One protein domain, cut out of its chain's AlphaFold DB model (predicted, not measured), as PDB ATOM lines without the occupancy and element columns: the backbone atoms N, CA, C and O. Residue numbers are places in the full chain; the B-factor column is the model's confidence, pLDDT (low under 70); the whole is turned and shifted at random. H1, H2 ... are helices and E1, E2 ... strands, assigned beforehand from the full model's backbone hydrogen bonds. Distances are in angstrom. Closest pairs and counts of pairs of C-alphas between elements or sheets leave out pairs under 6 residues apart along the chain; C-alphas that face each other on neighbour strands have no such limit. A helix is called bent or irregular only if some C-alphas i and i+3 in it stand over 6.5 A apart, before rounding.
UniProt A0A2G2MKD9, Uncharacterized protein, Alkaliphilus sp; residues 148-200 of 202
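Overview. This is residues 148 to 200 of the 202 residues of an uncharacterized protein of Alkaliphilus sp (UniProt A0A2G2MKD9). A tiny sheet of two strands, E1 and E2, lies near the middle, with H1 along one side of it; H4 begins close to E1 and points away as an arm, and H3 lies off at another end, on a loop. The printed part has 53 residues with four named helices and two named strands, in the order E1, H1, H2, E2, H3, H4; the sheet is parallel and the class is mostly helix. The whole is compact, with a radius of gyration of the C-alphas of 10.8 A and spans of 30 by 26 by 17 A.

Arrangement. E1, residues 155 to 157, and E2, residues 176 to 178, are parallel neighbours at 43 degrees; N 157 and O 177 are within hydrogen-bond range at 2.8 A. With H1, residues 159 to 167, and H2, residues 171 to 175, they form a strand-helix-strand unit, two parallel strands with helices between, and its crossover is right-handed. The closest C-alphas of H1 and E2 are those of Asn 159 and Arg 178, 6.3 A apart. H1 and H2 only just touch, with 3 pairs of C-alphas within 8 A, the closest being Glu 166 and Ala 173 at 6.3 A. H4, residues 191 to 199, is close to H1 but not clearly touching, about perpendicular at 90 degrees, with C-alphas 161 and 192 closest at 6.8 A. The closest C-alphas of H4 and E1 are Leu 157 and Val 191, 6.1 A apart. H3, residues 181 to 185, is apart from E1, H1, H2 and H4. Every O i to N i+4 pair is within hydrogen-bond range in H1 and H3, against 3 of 5 in H4 and 0 of 1 in H2, where 1 of 2 O i to N i+3 pairs is.

Along the chain. E1 begins at C-alpha 155, (20.751, -29.872, -4.315), and H4 ends at C-alpha 199, (32.131, -18.989, -14.859). H1 is 12.5 A long and H4 13.3 A. H2 is irregular: C-alphas 171 and 174 are 7.1 A apart.

Size, cuts and confidence. The two C-alphas farthest apart, those of Lys 169 and Ile 185, are 30.1 A apart. The printed part has no cut, and the links between its named elements are tight. The mean pLDDT of the printed part is 76.9; residues 150 to 151, 153, 168 to 174 and 196 to 200 are under 70.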
ATOM      1  N   LYS A 148      28.351 -26.570 -15.513       72.38
ATOM      2  CA  LYS A 148      27.350 -26.272 -14.484       72.38
ATOM      3  C   LYS A 148      26.998 -27.439 -13.556       72.38
ATOM      4  O   LYS A 148      26.470 -27.196 -12.479       72.38
ATOM      5  N   PHE A 149      27.309 -28.681 -13.928       74.44
ATOM      6  CA  PHE A 149      27.083 -29.872 -13.102       74.44
ATOM      7  C   PHE A 149      28.341 -30.414 -12.419       74.44
ATOM      8  O   PHE A 149      28.250 -31.289 -11.558       74.44
ATOM      9  N   ILE A 150      29.517 -29.890 -12.762       68.94
ATOM     10  CA  ILE A 150      30.791 -30.311 -12.174       68.94
ATOM     11  C   ILE A 150      30.786 -30.001 -10.672       68.94
ATOM     12  O   ILE A 150      30.314 -28.941 -10.268       68.94
ATOM     13  N   LYS A 151      31.339 -30.881  -9.822       66.69
ATOM     14  CA  LYS A 151      31.419 -30.717  -8.346       66.69
ATOM     15  C   LYS A 151      30.068 -30.459  -7.648       66.69
ATOM     16  O   LYS A 151      30.047 -29.902  -6.552       66.69
ATOM     17  N   LEU A 152      28.941 -30.801  -8.269       73.56
ATOM     18  CA  LEU A 152      27.652 -30.787  -7.588       73.56
ATOM     19  C   LEU A 152      27.369 -32.192  -7.053       73.56
ATOM     20  O   LEU A 152      27.282 -33.144  -7.821       73.56
ATOM     21  N   GLU A 153      27.221 -32.321  -5.736       68.44
ATOM     22  CA  GLU A 153      26.943 -33.617  -5.096       68.44
ATOM     23  C   GLU A 153      25.453 -33.821  -4.795       68.44
ATOM     24  O   GLU A 153      24.958 -34.949  -4.817       68.44
ATOM     25  N   LYS A 154      24.748 -32.725  -4.493       79.00
ATOM     26  CA  LYS A 154      23.337 -32.682  -4.097       79.00
ATOM     27  C   LYS A 154      22.765 -31.281  -4.295       79.00
ATOM     28  O   LYS A 154      23.509 -30.307  -4.413       79.00
ATOM     29  N   GLY A 155      21.443 -31.162  -4.272       84.88
ATOM     30  CA  GLY A 155      20.751 -29.872  -4.315       84.88
ATOM     31  C   GLY A 155      19.481 -29.926  -5.148       84.88
ATOM     32  O   GLY A 155      19.054 -30.999  -5.573       84.88
ATOM     33  N   LYS A 156      18.872 -28.759  -5.385       89.19
ATOM     34  CA  LYS A 156      17.695 -28.648  -6.250       89.19
ATOM     35  C   LYS A 156      18.045 -28.040  -7.607       89.19
ATOM     36  O   LYS A 156      18.777 -27.054  -7.691       89.19
ATOM     37  N   LEU A 157      17.498 -28.625  -8.665       89.75
ATOM     38  CA  LEU A 157      17.707 -28.219 -10.051       89.75
ATOM     39  C   LEU A 157      16.408 -27.723 -10.673       89.75
ATOM     40  O   LEU A 157      15.332 -28.253 -10.391       89.75
ATOM     41  N   CYS A 158      16.501 -26.728 -11.553       89.69
ATOM     42  CA  CYS A 158      15.371 -26.389 -12.408       89.69
ATOM     43  C   CYS A 158      15.043 -27.567 -13.336       89.69
ATOM     44  O   CYS A 158      15.870 -28.456 -13.545       89.69
ATOM     45  N   ASN A 159      13.832 -27.564 -13.892       86.81
ATOM     46  CA  ASN A 159      13.374 -28.641 -14.764       86.81
ATOM     47  C   ASN A 159      14.343 -28.877 -15.936       86.81
ATOM     48  O   ASN A 159      14.720 -30.012 -16.196       86.81
ATOM     49  N   ASP A 160      14.827 -27.803 -16.561       86.12
ATOM     50  CA  ASP A 160      15.716 -27.888 -17.724       86.12
ATOM     51  C   ASP A 160      17.069 -28.514 -17.363       86.12
ATOM     52  O   ASP A 160      17.502 -29.468 -18.003       86.12
ATOM     53  N   CYS A 161      17.700 -28.049 -16.278       84.88
ATOM     54  CA  CYS A 161      18.963 -28.612 -15.797       84.88
ATOM     55  C   CYS A 161      18.813 -30.063 -15.328       84.88
ATOM     56  O   CYS A 161      19.736 -30.861 -15.471       84.88
ATOM     57  N   PHE A 162      17.662 -30.420 -14.760       85.38
ATOM     58  CA  PHE A 162      17.397 -31.796 -14.361       85.38
ATOM     59  C   PHE A 162      17.266 -32.717 -15.583       85.38
ATOM     60  O   PHE A 162      17.880 -33.779 -15.615       85.38
ATOM     61  N   LEU A 163      16.526 -32.288 -16.610       82.94
ATOM     62  CA  LEU A 163      16.373 -33.030 -17.865       82.94
ATOM     63  C   LEU A 163      17.705 -33.180 -18.611       82.94
ATOM     64  O   LEU A 163      17.971 -34.220 -19.210       82.94
ATOM     65  N   GLU A 164      18.549 -32.152 -18.578       80.12
ATOM     66  CA  GLU A 164      19.895 -32.194 -19.150       80.12
ATOM     67  C   GLU A 164      20.782 -33.223 -18.438       80.12
ATOM     68  O   GLU A 164      21.435 -34.025 -19.102       80.12
ATOM     69  N   LEU A 165      20.727 -33.289 -17.104       78.56
ATOM     70  CA  LEU A 165      21.431 -34.316 -16.332       78.56
ATOM     71  C   LEU A 165      20.923 -35.736 -16.598       78.56
ATOM     72  O   LEU A 165      21.736 -36.656 -16.709       78.56
ATOM     73  N   GLU A 166      19.608 -35.933 -16.715       73.38
ATOM     74  CA  GLU A 166      19.027 -37.248 -17.021       73.38
ATOM     75  C   GLU A 166      19.496 -37.779 -18.383       73.38
ATOM     76  O   GLU A 166      19.806 -38.965 -18.513       73.38
ATOM     77  N   LYS A 167      19.621 -36.902 -19.388       71.50
ATOM     78  CA  LYS A 167      20.079 -37.276 -20.737       71.50
ATOM     79  C   LYS A 167      21.514 -37.802 -20.765       71.50
ATOM     80  O   LYS A 167      21.815 -38.675 -21.574       71.50
ATOM     81  N   ILE A 168      22.383 -37.323 -19.873       67.50
ATOM     82  CA  ILE A 168      23.812 -37.687 -19.846       67.50
ATOM     83  C   ILE A 168      24.032 -39.059 -19.159       67.50
ATOM     84  O   ILE A 168      25.151 -39.558 -19.100       67.50
ATOM     85  N   LYS A 169      22.969 -39.733 -18.674       54.41
ATOM     86  CA  LYS A 169      23.024 -41.063 -18.017       54.41
ATOM     87  C   LYS A 169      24.052 -41.148 -16.876       54.41
ATOM     88  O   LYS A 169      24.641 -42.198 -16.618       54.41
ATOM     89  N   VAL A 170      24.262 -40.049 -16.153       57.41
ATOM     90  CA  VAL A 170      25.202 -40.010 -15.027       57.41
ATOM     91  C   VAL A 170      24.550 -40.633 -13.794       57.41
ATOM     92  O   VAL A 170      23.441 -40.261 -13.409       57.41
ATOM     93  N   LYS A 171      25.255 -41.551 -13.117       52.03
ATOM     94  CA  LYS A 171      24.770 -42.227 -11.893       52.03
ATOM     95  C   LYS A 171      24.339 -41.256 -10.775       52.03
ATOM     96  O   LYS A 171      23.524 -41.629  -9.936       52.03
ATOM     97  N   HIS A 172      24.836 -40.017 -10.780       54.91
ATOM     98  CA  HIS A 172      24.562 -38.991  -9.766       54.91
ATOM     99  C   HIS A 172      23.205 -38.274  -9.899       54.91
ATOM    100  O   HIS A 172      22.835 -37.546  -8.982       54.91
ATOM    101  N   ALA A 173      22.425 -38.487 -10.972       59.34
ATOM    102  CA  ALA A 173      21.124 -37.820 -11.148       59.34
ATOM    103  C   ALA A 173      20.155 -38.043  -9.964       59.34
ATOM    104  O   ALA A 173      19.345 -37.177  -9.646       59.34
ATOM    105  N   ARG A 174      20.287 -39.176  -9.259       62.22
ATOM    106  CA  ARG A 174      19.436 -39.560  -8.118       62.22
ATOM    107  C   ARG A 174      19.589 -38.668  -6.880       62.22
ATOM    108  O   ARG A 174      18.698 -38.669  -6.039       62.22
ATOM    109  N   ASN A 175      20.685 -37.918  -6.762       75.62
ATOM    110  CA  ASN A 175      20.970 -37.096  -5.579       75.62
ATOM    111  C   ASN A 175      20.412 -35.667  -5.680       75.62
ATOM    112  O   ASN A 175      20.561 -34.872  -4.748       75.62
ATOM    113  N   PHE A 176      19.782 -35.324  -6.806       83.06
ATOM    114  CA  PHE A 176      19.212 -34.005  -7.040       83.06
ATOM    115  C   PHE A 176      17.690 -34.031  -6.955       83.06
ATOM    116  O   PHE A 176      17.034 -34.933  -7.468       83.06
ATOM    117  N   GLY A 177      17.116 -33.007  -6.328       83.62
ATOM    118  CA  GLY A 177      15.678 -32.760  -6.349       83.62
ATOM    119  C   GLY A 177      15.292 -31.827  -7.495       83.62
ATOM    120  O   GLY A 177      16.060 -30.941  -7.870       83.62
ATOM    121  N   ARG A 178      14.076 -31.964  -8.027       88.38
ATOM    122  CA  ARG A 178      13.501 -30.949  -8.922       88.38
ATOM    123  C   ARG A 178      12.963 -29.772  -8.105       88.38
ATOM    124  O   ARG A 178      12.313 -29.966  -7.081       88.38
ATOM    125  N   ILE A 179      13.225 -28.553  -8.568       89.88
ATOM    126  CA  ILE A 179      12.609 -27.332  -8.040       89.88
ATOM    127  C   ILE A 179      11.125 -27.340  -8.402       89.88
ATOM    128  O   ILE A 179      10.761 -27.399  -9.578       89.88
ATOM    129  N   THR A 180      10.282 -27.238  -7.382       88.06
ATOM    130  CA  THR A 180       8.823 -27.137  -7.514       88.06
ATOM    131  C   THR A 180       8.353 -25.677  -7.557       88.06
ATOM    132  O   THR A 180       9.148 -24.745  -7.434       88.06
ATOM    133  N   LEU A 181       7.047 -25.449  -7.735       85.69
ATOM    134  CA  LEU A 181       6.473 -24.098  -7.718       85.69
ATOM    135  C   LEU A 181       6.655 -23.405  -6.356       85.69
ATOM    136  O   LEU A 181       7.019 -22.232  -6.311       85.69
ATOM    137  N   LEU A 182       6.461 -24.144  -5.257       85.81
ATOM    138  CA  LEU A 182       6.643 -23.633  -3.893       85.81
ATOM    139  C   LEU A 182       8.101 -23.239  -3.633       85.81
ATOM    140  O   LEU A 182       8.370 -22.187  -3.065       85.81
ATOM    141  N   ASP A 183       9.047 -24.035  -4.134       85.88
ATOM    142  CA  ASP A 183      10.475 -23.733  -4.026       85.88
ATOM    143  C   ASP A 183      10.841 -22.408  -4.709       85.88
ATOM    144  O   ASP A 183      11.649 -21.649  -4.173       85.88
ATOM    145  N   LYS A 184      10.230 -22.107  -5.866       83.06
ATOM    146  CA  LYS A 184      10.431 -20.830  -6.575       83.06
ATOM    147  C   LYS A 184       9.885 -19.645  -5.780       83.06
ATOM    148  O   LYS A 184      10.546 -18.613  -5.731       83.06
ATOM    149  N   ILE A 185       8.721 -19.802  -5.146       90.19
ATOM    150  CA  ILE A 185       8.111 -18.762  -4.298       90.19
ATOM    151  C   ILE A 185       9.006 -18.461  -3.087       90.19
ATOM    152  O   ILE A 185       9.190 -17.301  -2.735       90.19
ATOM    153  N   LEU A 186       9.636 -19.487  -2.508       86.56
ATOM    154  CA  LEU A 186      10.588 -19.355  -1.396       86.56
ATOM    155  C   LEU A 186      11.994 -18.898  -1.834       86.56
ATOM    156  O   LEU A 186      12.922 -18.891  -1.027       86.56
ATOM    157  N   GLY A 187      12.183 -18.539  -3.108       85.44
ATOM    158  CA  GLY A 187      13.461 -18.048  -3.623       85.44
ATOM    159  C   GLY A 187      14.548 -19.118  -3.761       85.44
ATOM    160  O   GLY A 187      15.727 -18.781  -3.890       85.44
ATOM    161  N   THR A 188      14.189 -20.406  -3.761       87.44
ATOM    162  CA  THR A 188      15.152 -21.500  -3.946       87.44
ATOM    163  C   THR A 188      15.759 -21.434  -5.345       87.44
ATOM    164  O   THR A 188      15.048 -21.460  -6.352       87.44
ATOM    165  N   LYS A 189      17.093 -21.386  -5.422       87.81
ATOM    166  CA  LYS A 189      17.829 -21.263  -6.687       87.81
ATOM    167  C   LYS A 189      18.330 -22.615  -7.190       87.81
ATOM    168  O   LYS A 189      18.687 -23.495  -6.411       87.81
ATOM    169  N   CYS A 190      18.383 -22.755  -8.515       89.38
ATOM    170  CA  CYS A 190      18.995 -23.905  -9.176       89.38
ATOM    171  C   CYS A 190      20.506 -23.898  -8.935       89.38
ATOM    172  O   CYS A 190      21.182 -22.952  -9.341       89.38
ATOM    173  N   VAL A 191      21.034 -24.961  -8.323       88.25
ATOM    174  CA  VAL A 191      22.471 -25.066  -8.017       88.25
ATOM    175  C   VAL A 191      23.345 -25.089  -9.276       88.25
ATOM    176  O   VAL A 191      24.433 -24.523  -9.268       88.25
ATOM    177  N   ALA A 192      22.848 -25.661 -10.378       86.44
ATOM    178  CA  ALA A 192      23.564 -25.690 -11.651       86.44
ATOM    179  C   ALA A 192      23.589 -24.316 -12.329       86.44
ATOM    180  O   ALA A 192      24.660 -23.807 -12.637       86.44
ATOM    181  N   CYS A 193      22.437 -23.655 -12.487       86.19
ATOM    182  CA  CYS A 193      22.393 -22.318 -13.090       86.19
ATOM    183  C   CYS A 193      23.163 -21.280 -12.257       86.19
ATOM    184  O   CYS A 193      23.779 -20.374 -12.813       86.19
ATOM    185  N   ALA A 194      23.138 -21.402 -10.925       82.56
ATOM    186  CA  ALA A 194      23.914 -20.527 -10.050       82.56
ATOM    187  C   ALA A 194      25.422 -20.675 -10.297       82.56
ATOM    188  O   ALA A 194      26.140 -19.680 -10.311       82.56
ATOM    189  N   LYS A 195      25.879 -21.908 -10.541       77.69
ATOM    190  CA  LYS A 195      27.273 -22.216 -10.855       77.69
ATOM    191  C   LYS A 195      27.674 -21.826 -12.279       77.69
ATOM    192  O   LYS A 195      28.772 -21.343 -12.494       77.69
ATOM    193  N   GLU A 196      26.799 -21.991 -13.263       69.12
ATOM    194  CA  GLU A 196      27.069 -21.545 -14.638       69.12
ATOM    195  C   GLU A 196      27.352 -20.035 -14.700       69.12
ATOM    196  O   GLU A 196      28.254 -19.588 -15.403       69.12
ATOM    197  N   ASN A 197      26.641 -19.252 -13.885       61.28
ATOM    198  CA  ASN A 197      26.864 -17.815 -13.782       61.28
ATOM    199  C   ASN A 197      28.188 -17.435 -13.105       61.28
ATOM    200  O   ASN A 197      28.648 -16.325 -13.338       61.28
ATOM    201  N   SER A 198      28.824 -18.308 -12.310       57.06
ATOM    202  CA  SER A 198      30.130 -17.995 -11.705       57.06
ATOM    203  C   SER A 198      31.299 -18.125 -12.685       57.06
ATOM    204  O   SER A 198      32.336 -17.532 -12.445       57.06
ATOM    205  N   TYR A 199      31.126 -18.855 -13.792       49.94
ATOM    206  CA  TYR A 199      32.131 -18.989 -14.859       49.94
ATOM    207  C   TYR A 199      31.978 -17.947 -15.976       49.94
ATOM    208  O   TYR A 199      32.773 -17.908 -16.904       49.94
ATOM    209  N   LYS A 200      30.934 -17.110 -15.923       45.78
ATOM    210  CA  LYS A 200      30.659 -16.092 -16.948       45.78
ATOM    211  C   LYS A 200      31.384 -14.760 -16.699       45.78
ATOM    212  O   LYS A 200      31.201 -13.829 -17.476       45.78
TER     213      LYS A 200